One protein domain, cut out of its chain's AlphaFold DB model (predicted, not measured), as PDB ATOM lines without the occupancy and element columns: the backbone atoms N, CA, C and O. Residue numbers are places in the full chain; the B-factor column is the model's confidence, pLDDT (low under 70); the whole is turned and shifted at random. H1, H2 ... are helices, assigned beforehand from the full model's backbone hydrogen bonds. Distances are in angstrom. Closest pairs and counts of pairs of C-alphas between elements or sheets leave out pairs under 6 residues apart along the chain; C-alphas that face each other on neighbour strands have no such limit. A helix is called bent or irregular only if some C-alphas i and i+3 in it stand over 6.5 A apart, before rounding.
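AT A GLANCE: This is residues 82 to 168 of the 170 residues of an uncharacterized protein of Thaumarchaeota archaeon (UniProt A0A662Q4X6). Picture a compact body of four helices, H1 to H4, from which a fifth, H5, runs out as an arm; residues 158 to 168, of which 158 to 166 belong to H5, stick out free. In the body the kinked helix H2 crosses H1 with residues 105 to 113, H3 folds back on residues 116 to 121 of H2, and the short H4 sits in the middle, packed on that same part of H2. The printed part has 87 residues with five named helices, in the order H1, H2, H3, H4, H5, and no named strand; its class is all helix. The whole is compact, with a radius of gyration of the C-alphas of 13.4 A, and its C-alphas span 38 by 28 by 27 A.

IN THESE COORDINATES: Start at Ser 82 and go on to C-alpha 84 at (41.439, 46.580, -26.607), where H1 begins; it holds residues 84 to 101 and is 25.6 A long from first to last C-alpha. After a tight link of three residues you reach H2, residues 105 to 122, 24.4 A long. Look near residue 112 for its kink of 47 degrees; H2 is irregular, but only just, for C-alphas 111 and 114 are 6.7 A apart. One residue further on, H3 takes residues 124 to 133 over 14.4 A, beginning at C-alpha 124 at (18.245, 30.408, -25.043). A tight link of four residues leads to H4, residues 138 to 144, 10.0 A long. After seven more residues comes H5, residues 152 to 166, 21.6 A long, which ends at C-alpha 166 at (29.967, 14.953, -42.470).

HOW THE PARTS SIT: Begin with H1, whose residues 90 to 98 alone touch H2, through residues 105 to 113 of the latter. The closest C-alphas there are those of Ala 94 and Met 109, 5.2 A apart, and the two lines are about perpendicular at 86 degrees. Move on along H2 to residues 116 to 121, the part that touches H3; the closest C-alphas are those of Ala 120 and Gly 127, 4.1 A apart. H2 and H3 form a helical hairpin, opposite ways at a shallow tilt of 33 degrees, only just short of steep. Residues 116 to 121 of H2 also touch H4, about perpendicular at 84 degrees, with the C-alphas of Ser 117 and Leu 144 closest at 4.7 A. H4 is close to H1 but not clearly touching it, the closest C-alphas being those of Ile 93 and Glu 140 at 6.8 A. It stands likewise to H3, where the C-alphas of Ala 131 and Leu 141 are closest at 6.7 A. Now look at residues 152 to 156 of H5, which only just touch H4, with 3 pairs of C-alphas within 8 A; the closest, those of Ser 138 and Val 153, are 6.0 A apart. H4 and H5 form a helical hairpin, opposite ways at a shallow tilt of 34 degrees, only just short of steep. H5 is apart from H1, H2 and H3, and H1 is only just apart from H3, at 8.3 A. In the backbones of H1, H3 and H4 every O i to N i+4 pair is within hydrogen-bond range; in H2 it is 11 of 14 and in H5 10 of 11.

THE WHOLE: The two C-alphas farthest apart are those of Ser 82 and Arg 168, the first and last printed residues, at 41.2 A. Leave out residues 158 to 168, which stand free, and the remaining 76 residues span 32 by 30 by 21 A. The printed part has no cut; the links up to H4 are tight, that from H4 to H5 is short, and no link is long. In the B-factor column the mean pLDDT of the printed part is 79.8; look at residues 147 to 168, which are under 70, and at H5 with its mean of 49.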
ATOM      1  N   SER A  82      43.551  47.978 -21.818       91.88
ATOM      2  CA  SER A  82      42.649  47.076 -21.087       91.88
ATOM      3  C   SER A  82      41.380  46.759 -21.883       91.88
ATOM      4  O   SER A  82      40.971  45.604 -21.967       91.88
ATOM      5  N   THR A  83      40.810  47.760 -22.555       92.69
ATOM      6  CA  THR A  83      39.591  47.616 -23.371       92.69
ATOM      7  C   THR A  83      39.854  47.130 -24.798       92.69
ATOM      8  O   THR A  83      38.910  46.930 -25.562       92.69
ATOM      9  N   SER A  84      41.111  46.933 -25.215       91.81
ATOM     10  CA  SER A  84      41.439  46.580 -26.607       91.81
ATOM     11  C   SER A  84      40.770  45.277 -27.045       91.81
ATOM     12  O   SER A  84      40.102  45.250 -28.076       91.81
ATOM     13  N   LYS A  85      40.890  44.224 -26.226       91.62
ATOM     14  CA  LYS A  85      40.319  42.900 -26.516       91.62
ATOM     15  C   LYS A  85      38.796  42.942 -26.594       91.62
ATOM     16  O   LYS A  85      38.196  42.373 -27.498       91.62
ATOM     17  N   GLU A  86      38.166  43.652 -25.663       91.06
ATOM     18  CA  GLU A  86      36.712  43.794 -25.644       91.06
ATOM     19  C   GLU A  86      36.204  44.542 -26.883       91.06
ATOM     20  O   GLU A  86      35.240  44.116 -27.521       91.06
ATOM     21  N   ARG A  87      36.874  45.633 -27.270       91.06
ATOM     22  CA  ARG A  87      36.518  46.395 -28.474       91.06
ATOM     23  C   ARG A  87      36.672  45.574 -29.745       91.06
ATOM     24  O   ARG A  87      35.862  45.732 -30.654       91.06
ATOM     25  N   GLU A  88      37.676  44.709 -29.810       93.25
ATOM     26  CA  GLU A  88      37.874  43.794 -30.932       93.25
ATOM     27  C   GLU A  88      36.718  42.791 -31.051       93.25
ATOM     28  O   GLU A  88      36.129  42.672 -32.127       93.25
ATOM     29  N   ILE A  89      36.306  42.169 -29.938       92.31
ATOM     30  CA  ILE A  89      35.151  41.256 -29.894       92.31
ATOM     31  C   ILE A  89      33.869  41.981 -30.313       92.31
ATOM     32  O   ILE A  89      33.164  41.525 -31.215       92.31
ATOM     33  N   ARG A  90      33.579  43.146 -29.715       92.31
ATOM     34  CA  ARG A  90      32.409  43.958 -30.087       92.31
ATOM     35  C   ARG A  90      32.428  44.300 -31.576       92.31
ATOM     36  O   ARG A  90      31.417  44.169 -32.259       92.31
ATOM     37  N   LYS A  91      33.579  44.721 -32.107       94.44
ATOM     38  CA  LYS A  91      33.722  45.092 -33.521       94.44
ATOM     39  C   LYS A  91      33.469  43.904 -34.448       94.44
ATOM     40  O   LYS A  91      32.762  44.079 -35.438       94.44
ATOM     41  N   ALA A  92      33.981  42.720 -34.116       94.69
ATOM     42  CA  ALA A  92      33.747  41.502 -34.890       94.69
ATOM     43  C   ALA A  92      32.253  41.135 -34.941       94.69
ATOM     44  O   ALA A  92      31.709  40.886 -36.017       94.69
ATOM     45  N   ILE A  93      31.561  41.190 -33.798       93.88
ATOM     46  CA  ILE A  93      30.112  40.942 -33.718       93.88
ATOM     47  C   ILE A  93      29.341  41.964 -34.561       93.88
ATOM     48  O   ILE A  93      28.501  41.596 -35.382       93.88
ATOM     49  N   ALA A  94      29.652  43.253 -34.400       94.88
ATOM     50  CA  ALA A  94      28.995  44.321 -35.147       94.88
ATOM     51  C   ALA A  94      29.194  44.179 -36.662       94.88
ATOM     52  O   ALA A  94      28.265  44.452 -37.414       94.88
ATOM     53  N   GLN A  95      30.369  43.731 -37.118       95.38
ATOM     54  CA  GLN A  95      30.639  43.472 -38.535       95.38
ATOM     55  C   GLN A  95      29.769  42.345 -39.098       95.38
ATOM     56  O   GLN A  95      29.200  42.504 -40.178       95.38
ATOM     57  N   LYS A  96      29.606  41.244 -38.358       95.00
ATOM     58  CA  LYS A  96      28.735  40.133 -38.769       95.00
ATOM     59  C   LYS A  96      27.279  40.578 -38.890       95.00
ATOM     60  O   LYS A  96      26.656  40.364 -39.927       95.00
ATOM     61  N   ILE A  97      26.772  41.283 -37.880       94.38
ATOM     62  CA  ILE A  97      25.408  41.830 -37.882       94.38
ATOM     63  C   ILE A  97      25.218  42.812 -39.044       94.38
ATOM     64  O   ILE A  97      24.265  42.691 -39.811       94.38
ATOM     65  N   ALA A  98      26.148  43.755 -39.202       95.81
ATOM     66  CA  ALA A  98      26.131  44.747 -40.272       95.81
ATOM     67  C   ALA A  98      26.080  44.101 -41.662       95.81
ATOM     68  O   ALA A  98      25.306  44.547 -42.505       95.81
ATOM     69  N   SER A  99      26.853  43.030 -41.880       94.12
ATOM     70  CA  SER A  99      26.907  42.327 -43.167       94.12
ATOM     71  C   SER A  99      25.583  41.664 -43.554       94.12
ATOM     72  O   SER A  99      25.216  41.693 -44.724       94.12
ATOM     73  N   LYS A 100      24.846  41.108 -42.582       94.44
ATOM     74  CA  LYS A 100      23.561  40.430 -42.821       94.44
ATOM     75  C   LYS A 100      22.385  41.404 -42.906       94.44
ATOM     76  O   LYS A 100      21.446  41.150 -43.646       94.44
ATOM     77  N   LEU A 101      22.431  42.503 -42.150       93.44
ATOM     78  CA  LEU A 101      21.355  43.504 -42.101       93.44
ATOM     79  C   LEU A 101      21.558  44.680 -43.070       93.44
ATOM     80  O   LEU A 101      20.728  45.582 -43.098       93.44
ATOM     81  N   HIS A 102      22.658  44.705 -43.830       93.44
ATOM     82  CA  HIS A 102      23.027  45.812 -44.724       93.44
ATOM     83  C   HIS A 102      23.079  47.179 -44.014       93.44
ATOM     84  O   HIS A 102      22.626  48.201 -44.528       93.44
ATOM     85  N   LEU A 103      23.651  47.202 -42.808       94.25
ATOM     86  CA  LEU A 103      23.826  48.412 -42.002       94.25
ATOM     87  C   LEU A 103      25.303  48.794 -41.909       94.25
ATOM     88  O   LEU A 103      26.192  47.969 -42.102       94.25
ATOM     89  N   SER A 104      25.588  50.044 -41.540       95.81
ATOM     90  CA  SER A 104      26.947  50.405 -41.134       95.81
ATOM     91  C   SER A 104      27.309  49.708 -39.818       95.81
ATOM     92  O   SER A 104      26.454  49.476 -38.960       95.81
ATOM     93  N   THR A 105      28.593  49.405 -39.622       94.38
ATOM     94  CA  THR A 105      29.092  48.777 -38.384       94.38
ATOM     95  C   THR A 105      28.790  49.618 -37.148       94.38
ATOM     96  O   THR A 105      28.428  49.070 -36.110       94.38
ATOM     97  N   ALA A 106      28.868  50.946 -37.270       94.00
ATOM     98  CA  ALA A 106      28.484  51.876 -36.213       94.00
ATOM     99  C   ALA A 106      26.991  51.754 -35.869       94.00
ATOM    100  O   ALA A 106      26.636  51.639 -34.698       94.00
ATOM    101  N   LYS A 107      26.113  51.694 -36.881       95.06
ATOM    102  CA  LYS A 107      24.668  51.550 -36.670       95.06
ATOM    103  C   LYS A 107      24.313  50.182 -36.081       95.06
ATOM    104  O   LYS A 107      23.491  50.114 -35.174       95.06
ATOM    105  N   ALA A 108      24.969  49.110 -36.527       95.25
ATOM    106  CA  ALA A 108      24.807  47.776 -35.951       95.25
ATOM    107  C   ALA A 108      25.251  47.725 -34.477       95.25
ATOM    108  O   ALA A 108      24.552  47.148 -33.648       95.25
ATOM    109  N   MET A 109      26.368  48.375 -34.140       93.50
ATOM    110  CA  MET A 109      26.877  48.466 -32.769       93.50
ATOM    111  C   MET A 109      25.908  49.207 -31.841       93.50
ATOM    112  O   MET A 109      25.608  48.717 -30.759       93.50
ATOM    113  N   THR A 110      25.418  50.376 -32.252       92.56
ATOM    114  CA  THR A 110      24.591  51.224 -31.381       92.56
ATOM    115  C   THR A 110      23.139  50.767 -31.332       92.56
ATOM    116  O   THR A 110      22.548  50.740 -30.259       92.56
ATOM    117  N   HIS A 111      22.557  50.399 -32.476       92.94
ATOM    118  CA  HIS A 111      21.121  50.132 -32.557       92.94
ATOM    119  C   HIS A 111      20.768  48.655 -32.501       92.94
ATOM    120  O   HIS A 111      19.714  48.346 -31.980       92.94
ATOM    121  N   MET A 112      21.582  47.736 -33.028       93.12
ATOM    122  CA  MET A 112      21.179  46.321 -33.131       93.12
ATOM    123  C   MET A 112      21.765  45.459 -32.010       93.12
ATOM    124  O   MET A 112      21.078  44.602 -31.457       93.12
ATOM    125  N   MET A 113      23.028  45.694 -31.649       90.56
ATOM    126  CA  MET A 113      23.740  44.890 -30.653       90.56
ATOM    127  C   MET A 113      23.051  44.833 -29.278       90.56
ATOM    128  O   MET A 113      22.989  43.730 -28.732       90.56
ATOM    129  N   PRO A 114      22.493  45.932 -28.722       91.75
ATOM    130  CA  PRO A 114      21.804  45.872 -27.431       91.75
ATOM    131  C   PRO A 114      20.592  44.934 -27.450       91.75
ATOM    132  O   PRO A 114      20.423  44.134 -26.533       91.75
ATOM    133  N   TYR A 115      19.791  44.959 -28.520       91.38
ATOM    134  CA  TYR A 115      18.628  44.076 -28.650       91.38
ATOM    135  C   TYR A 115      19.037  42.615 -28.826       91.38
ATOM    136  O   TYR A 115      18.455  41.735 -28.202       91.38
ATOM    137  N   ILE A 116      20.071  42.342 -29.624       90.12
ATOM    138  CA  ILE A 116      20.574  40.974 -29.813       90.12
ATOM    139  C   ILE A 116      21.135  40.418 -28.495       90.12
ATOM    140  O   ILE A 116      20.878  39.263 -28.165       90.12
ATOM    141  N   SER A 117      21.845  41.236 -27.713       89.75
ATOM    142  CA  SER A 117      22.317  40.869 -26.371       89.75
ATOM    143  C   SER A 117      21.156  40.598 -25.407       89.75
ATOM    144  O   SER A 117      21.168  39.605 -24.676       89.75
ATOM    145  N   PHE A 118      20.105  41.421 -25.454       90.19
ATOM    146  CA  PHE A 118      18.903  41.213 -24.654       90.19
ATOM    147  C   PHE A 118      18.195  39.894 -25.008       90.19
ATOM    148  O   PHE A 118      17.905  39.095 -24.119       90.19
ATOM    149  N   ILE A 119      17.989  39.609 -26.296       88.75
ATOM    150  CA  ILE A 119      17.335  38.368 -26.739       88.75
ATOM    151  C   ILE A 119      18.185  37.150 -26.357       88.75
ATOM    152  O   ILE A 119      17.661  36.184 -25.805       88.75
ATOM    153  N   ALA A 120      19.500  37.214 -26.586       87.00
ATOM    154  CA  ALA A 120      20.418  36.118 -26.278       87.00
ATOM    155  C   ALA A 120      20.526  35.804 -24.775       87.00
ATOM    156  O   ALA A 120      20.834  34.669 -24.418       87.00
ATOM    157  N   SER A 121      20.286  36.782 -23.895       85.56
ATOM    158  CA  SER A 121      20.329  36.585 -22.438       85.56
ATOM    159  C   SER A 121      19.026  36.036 -21.849       85.56
ATOM    160  O   SER A 121      19.084  35.316 -20.855       85.56
ATOM    161  N   HIS A 122      17.870  36.337 -22.449       85.00
ATOM    162  CA  HIS A 122      16.559  35.960 -21.899       85.00
ATOM    163  C   HIS A 122      15.955  34.714 -22.552       85.00
ATOM    164  O   HIS A 122      15.215  33.983 -21.901       85.00
ATOM    165  N   ASN A 123      16.272  34.445 -23.821       87.44
ATOM    166  CA  ASN A 123      15.741  33.296 -24.547       87.44
ATOM    167  C   ASN A 123      16.884  32.484 -25.179       87.44
ATOM    168  O   ASN A 123      17.475  32.880 -26.187       87.44
ATOM    169  N   LYS A 124      17.175  31.313 -24.587       82.19
ATOM    170  CA  LYS A 124      18.245  30.408 -25.043       82.19
ATOM    171  C   LYS A 124      18.004  29.886 -26.468       82.19
ATOM    172  O   LYS A 124      18.967  29.712 -27.213       82.19
ATOM    173  N   GLU A 125      16.756  29.633 -26.855       86.19
ATOM    174  CA  GLU A 125      16.414  29.107 -28.185       86.19
ATOM    175  C   GLU A 125      16.576  30.187 -29.256       86.19
ATOM    176  O   GLU A 125      17.341  30.002 -30.204       86.19
ATOM    177  N   ALA A 126      15.976  31.361 -29.038       85.56
ATOM    178  CA  ALA A 126      16.127  32.501 -29.940       85.56
ATOM    179  C   ALA A 126      17.599  32.940 -30.064       85.56
ATOM    180  O   ALA A 126      18.070  33.268 -31.152       85.56
ATOM    181  N   GLY A 127      18.375  32.875 -28.976       84.88
ATOM    182  CA  GLY A 127      19.815  33.132 -29.003       84.88
ATOM    183  C   GLY A 127      20.593  32.165 -29.908       84.88
ATOM    184  O   GLY A 127      21.490  32.597 -30.637       84.88
ATOM    185  N   LYS A 128      20.239  30.871 -29.918       87.00
ATOM    186  CA  LYS A 128      20.850  29.862 -30.807       87.00
ATOM    187  C   LYS A 128      20.516  30.127 -32.274       87.00
ATOM    188  O   LYS A 128      21.391  30.000 -33.133       87.00
ATOM    189  N   GLU A 129      19.279  30.517 -32.568       89.56
ATOM    190  CA  GLU A 129      18.861  30.876 -33.926       89.56
ATOM    191  C   GLU A 129      19.579  32.128 -34.432       89.56
ATOM    192  O   GLU A 129      20.128  32.117 -35.535       89.56
ATOM    193  N   LEU A 130      19.678  33.169 -33.600       88.38
ATOM    194  CA  LEU A 130      20.428  34.386 -33.920       88.38
ATOM    195  C   LEU A 130      21.915  34.090 -34.132       88.38
ATOM    196  O   LEU A 130      22.512  34.583 -35.089       88.38
ATOM    197  N   ALA A 131      22.514  33.242 -33.292       89.06
ATOM    198  CA  ALA A 131      23.899  32.816 -33.463       89.06
ATOM    199  C   ALA A 131      24.116  32.090 -34.796       89.06
ATOM    200  O   ALA A 131      25.136  32.296 -35.454       89.06
ATOM    201  N   LYS A 132      23.147  31.274 -35.221       91.69
ATOM    202  CA  LYS A 132      23.181  30.587 -36.514       91.69
ATOM    203  C   LYS A 132      23.014  31.561 -37.681       91.69
ATOM    204  O   LYS A 132      23.748  31.442 -38.657       91.69
ATOM    205  N   TYR A 133      22.087  32.512 -37.582       92.06
ATOM    206  CA  TYR A 133      21.811  33.492 -38.635       92.06
ATOM    207  C   TYR A 133      22.986  34.456 -38.859       92.06
ATOM    208  O   TYR A 133      23.408  34.680 -39.995       92.06
ATOM    209  N   PHE A 134      23.557  34.984 -37.773       91.81
ATOM    210  CA  PHE A 134      24.688  35.916 -37.814       91.81
ATOM    211  C   PHE A 134      26.059  35.231 -37.836       91.81
ATOM    212  O   PHE A 134      27.075  35.921 -37.865       91.81
ATOM    213  N   GLU A 135      26.108  33.896 -37.824       91.50
ATOM    214  CA  GLU A 135      27.352  33.114 -37.815       91.50
ATOM    215  C   GLU A 135      28.282  33.508 -36.646       91.50
ATOM    216  O   GLU A 135      29.502  33.669 -36.786       91.50
ATOM    217  N   LEU A 136      27.688  33.697 -35.464       90.56
ATOM    218  CA  LEU A 136      28.410  34.072 -34.251       90.56
ATOM    219  C   LEU A 136      29.210  32.892 -33.702       90.56
ATOM    220  O   LEU A 136      28.756  31.746 -33.671       90.56
ATOM    221  N   THR A 137      30.412  33.190 -33.226       89.88
ATOM    222  CA  THR A 137      31.262  32.209 -32.544       89.88
ATOM    223  C   THR A 137      30.714  31.944 -31.137       89.88
ATOM    224  O   THR A 137      30.113  32.825 -30.524       89.88
ATOM    225  N   SER A 138      30.978  30.771 -30.554       84.56
ATOM    226  CA  SER A 138      30.580  30.466 -29.167       84.56
ATOM    227  C   SER A 138      31.088  31.498 -28.149       84.56
ATOM    228  O   SER A 138      30.366  31.857 -27.222       84.56
ATOM    229  N   ALA A 139      32.300  32.027 -28.348       85.94
ATOM    230  CA  ALA A 139      32.867  33.093 -27.521       85.94
ATOM    231  C   ALA A 139      32.088  34.419 -27.629       85.94
ATOM    232  O   ALA A 139      31.862  35.087 -26.625       85.94
ATOM    233  N   GLU A 140      31.643  34.779 -28.833       88.88
ATOM    234  CA  GLU A 140      30.869  35.999 -29.102       88.88
ATOM    235  C   GLU A 140      29.457  35.904 -28.523       88.88
ATOM    236  O   GLU A 140      28.958  36.860 -27.933       88.88
ATOM    237  N   LEU A 141      28.829  34.730 -28.632       86.62
ATOM    238  CA  LEU A 141      27.527  34.475 -28.024       86.62
ATOM    239  C   LEU A 141      27.608  34.538 -26.493       86.62
ATOM    240  O   LEU A 141      26.761  35.164 -25.859       86.62
ATOM    241  N   LYS A 142      28.658  33.954 -25.896       86.75
ATOM    242  CA  LYS A 142      28.904  34.040 -24.446       86.75
ATOM    243  C   LYS A 142      29.107  35.487 -23.990       86.75
ATOM    244  O   LYS A 142      28.620  35.866 -22.925       86.75
ATOM    245  N   TYR A 143      29.800  36.286 -24.801       87.69
ATOM    246  CA  TYR A 143      29.984  37.713 -24.559       87.69
ATOM    247  C   TYR A 143      28.644  38.471 -24.574       87.69
ATOM    248  O   TYR A 143      28.346  39.203 -23.636       87.69
ATOM    249  N   LEU A 144      27.799  38.237 -25.585       85.88
ATOM    250  CA  LEU A 144      26.478  38.872 -25.703       85.88
ATOM    251  C   LEU A 144      25.504  38.465 -24.595       85.88
ATOM    252  O   LEU A 144      24.682  39.281 -24.185       85.88
ATOM    253  N   ALA A 145      25.602  37.235 -24.097       81.94
ATOM    254  CA  ALA A 145      24.785  36.739 -22.995       81.94
ATOM    255  C   ALA A 145      25.292  37.177 -21.602       81.94
ATOM    256  O   ALA A 145      24.790  36.704 -20.583       81.94
ATOM    257  N   GLY A 146      26.306  38.050 -21.529       71.19
ATOM    258  CA  GLY A 146      26.812  38.592 -20.265       71.19
ATOM    259  C   GLY A 146      27.474  37.545 -19.364       71.19
ATOM    260  O   GLY A 146      27.412  37.654 -18.144       71.19
ATOM    261  N   GLY A 147      28.062  36.493 -19.947       57.75
ATOM    262  CA  GLY A 147      28.718  35.420 -19.194       57.75
ATOM    263  C   GLY A 147      27.774  34.394 -18.555       57.75
ATOM    264  O   GLY A 147      28.260  33.373 -18.075       57.75
ATOM    265  N   LYS A 148      26.447  34.575 -18.619       45.44
ATOM    266  CA  LYS A 148      25.451  33.614 -18.108       45.44
ATOM    267  C   LYS A 148      25.141  32.489 -19.097       45.44
ATOM    268  O   LYS A 148      23.983  32.229 -19.390       45.44
ATOM    269  N   VAL A 149      26.149  31.807 -19.634       41.59
ATOM    270  CA  VAL A 149      25.900  30.523 -20.303       41.59
ATOM    271  C   VAL A 149      27.130  29.630 -20.177       41.59
ATOM    272  O   VAL A 149      28.051  29.696 -20.991       41.59
ATOM    273  N   GLU A 150      27.154  28.794 -19.140       41.22
ATOM    274  CA  GLU A 150      28.122  27.694 -19.048       41.22
ATOM    275  C   GLU A 150      27.674  26.456 -19.849       41.22
ATOM    276  O   GLU A 150      28.509  25.651 -20.238       41.22
ATOM    277  N   GLU A 151      26.405  26.364 -20.262       42.69
ATOM    278  CA  GLU A 151      25.872  25.155 -20.921       42.69
ATOM    279  C   GLU A 151      25.904  25.177 -22.469       42.69
ATOM    280  O   GLU A 151      26.018  24.134 -23.105       42.69
ATOM    281  N   ALA A 152      25.878  26.339 -23.135       41.19
ATOM    282  CA  ALA A 152      25.798  26.415 -24.610       41.19
ATOM    283  C   ALA A 152      27.151  26.232 -25.327       41.19
ATOM    284  O   ALA A 152      27.201  26.077 -26.552       41.19
ATOM    285  N   VAL A 153      28.262  26.256 -24.580       43.19
ATOM    286  CA  VAL A 153      29.621  26.075 -25.121       43.19
ATOM    287  C   VAL A 153      29.877  24.610 -25.502       43.19
ATOM    288  O   VAL A 153      30.588  24.356 -26.477       43.19
ATOM    289  N   GLU A 154      29.272  23.664 -24.784       40.25
ATOM    290  CA  GLU A 154      29.319  22.221 -25.066       40.25
ATOM    291  C   GLU A 154      28.552  21.878 -26.355       40.25
ATOM    292  O   GLU A 154      29.093  21.267 -27.283       40.25
ATOM    293  N   GLU A 155      27.323  22.379 -26.497       43.34
ATOM    294  CA  GLU A 155      26.465  22.044 -27.640       43.34
ATOM    295  C   GLU A 155      26.967  22.641 -28.966       43.34
ATOM    296  O   GLU A 155      26.915  21.991 -30.014       43.34
ATOM    297  N   ALA A 156      27.533  23.854 -28.946       46.53
ATOM    298  CA  ALA A 156      28.084  24.480 -30.150       46.53
ATOM    299  C   ALA A 156      29.313  23.726 -30.695       46.53
ATOM    300  O   ALA A 156      29.460  23.591 -31.918       46.53
ATOM    301  N   LYS A 157      30.165  23.191 -29.803       46.16
ATOM    302  CA  LYS A 157      31.296  22.315 -30.162       46.16
ATOM    303  C   LYS A 157      30.808  20.994 -30.761       46.16
ATOM    304  O   LYS A 157      31.362  20.549 -31.769       46.16
ATOM    305  N   ALA A 158      29.739  20.409 -30.218       45.31
ATOM    306  CA  ALA A 158      29.142  19.185 -30.753       45.31
ATOM    307  C   ALA A 158      28.607  19.380 -32.186       45.31
ATOM    308  O   ALA A 158      28.863  18.559 -33.070       45.31
ATOM    309  N   VAL A 159      27.943  20.508 -32.465       57.53
ATOM    310  CA  VAL A 159      27.414  20.825 -33.804       57.53
ATOM    311  C   VAL A 159      28.535  21.090 -34.821       57.53
ATOM    312  O   VAL A 159      28.471  20.596 -35.952       57.53
ATOM    313  N   THR A 160      29.603  21.801 -34.439       52.19
ATOM    314  CA  THR A 160      30.759  22.020 -35.336       52.19
ATOM    315  C   THR A 160      31.543  20.734 -35.601       52.19
ATOM    316  O   THR A 160      31.940  20.483 -36.743       52.19
ATOM    317  N   ALA A 161      31.709  19.876 -34.590       50.88
ATOM    318  CA  ALA A 161      32.330  18.561 -34.734       50.88
ATOM    319  C   ALA A 161      31.513  17.636 -35.655       50.88
ATOM    320  O   ALA A 161      32.075  16.980 -36.538       50.88
ATOM    321  N   ARG A 162      30.178  17.647 -35.536       52.56
ATOM    322  CA  ARG A 162      29.264  16.872 -36.395       52.56
ATOM    323  C   ARG A 162      29.331  17.325 -37.860       52.56
ATOM    324  O   ARG A 162      29.304  16.493 -38.767       52.56
ATOM    325  N   ARG A 163      29.507  18.630 -38.102       53.19
ATOM    326  CA  ARG A 163      29.668  19.211 -39.448       53.19
ATOM    327  C   ARG A 163      31.030  18.884 -40.078       53.19
ATOM    328  O   ARG A 163      31.087  18.601 -41.272       53.19
ATOM    329  N   ARG A 164      32.112  18.853 -39.283       52.69
ATOM    330  CA  ARG A 164      33.446  18.401 -39.732       52.69
ATOM    331  C   ARG A 164      33.480  16.910 -40.082       52.69
ATOM    332  O   ARG A 164      34.145  16.549 -41.044       52.69
ATOM    333  N   ARG A 165      32.741  16.063 -39.355       53.06
ATOM    334  CA  ARG A 165      32.619  14.627 -39.669       53.06
ATOM    335  C   ARG A 165      31.844  14.370 -40.965       53.06
ATOM    336  O   ARG A 165      32.305  13.587 -41.781       53.06
ATOM    337  N   ARG A 166      30.737  15.083 -41.213       52.34
ATOM    338  CA  ARG A 166      29.967  14.953 -42.470       52.34
ATOM    339  C   ARG A 166      30.726  15.416 -43.718       52.34
ATOM    340  O   ARG A 166      30.550  14.826 -44.769       52.34
ATOM    341  N   ARG A 167      31.590  16.430 -43.605       51.12
ATOM    342  CA  ARG A 167      32.434  16.911 -44.719       51.12
ATOM    343  C   ARG A 167      33.623  16.008 -45.064       51.12
ATOM    344  O   ARG A 167      34.269  16.259 -46.065       51.12
ATOM    345  N   ARG A 168      33.954  15.029 -44.217       51.19
ATOM    346  CA  ARG A 168      35.031  14.053 -44.461       51.19
ATOM    347  C   ARG A 168      34.512  12.702 -44.972       51.19
ATOM    348  O   ARG A 168      35.321  11.831 -45.248       51.19
TER     349      ARG A 168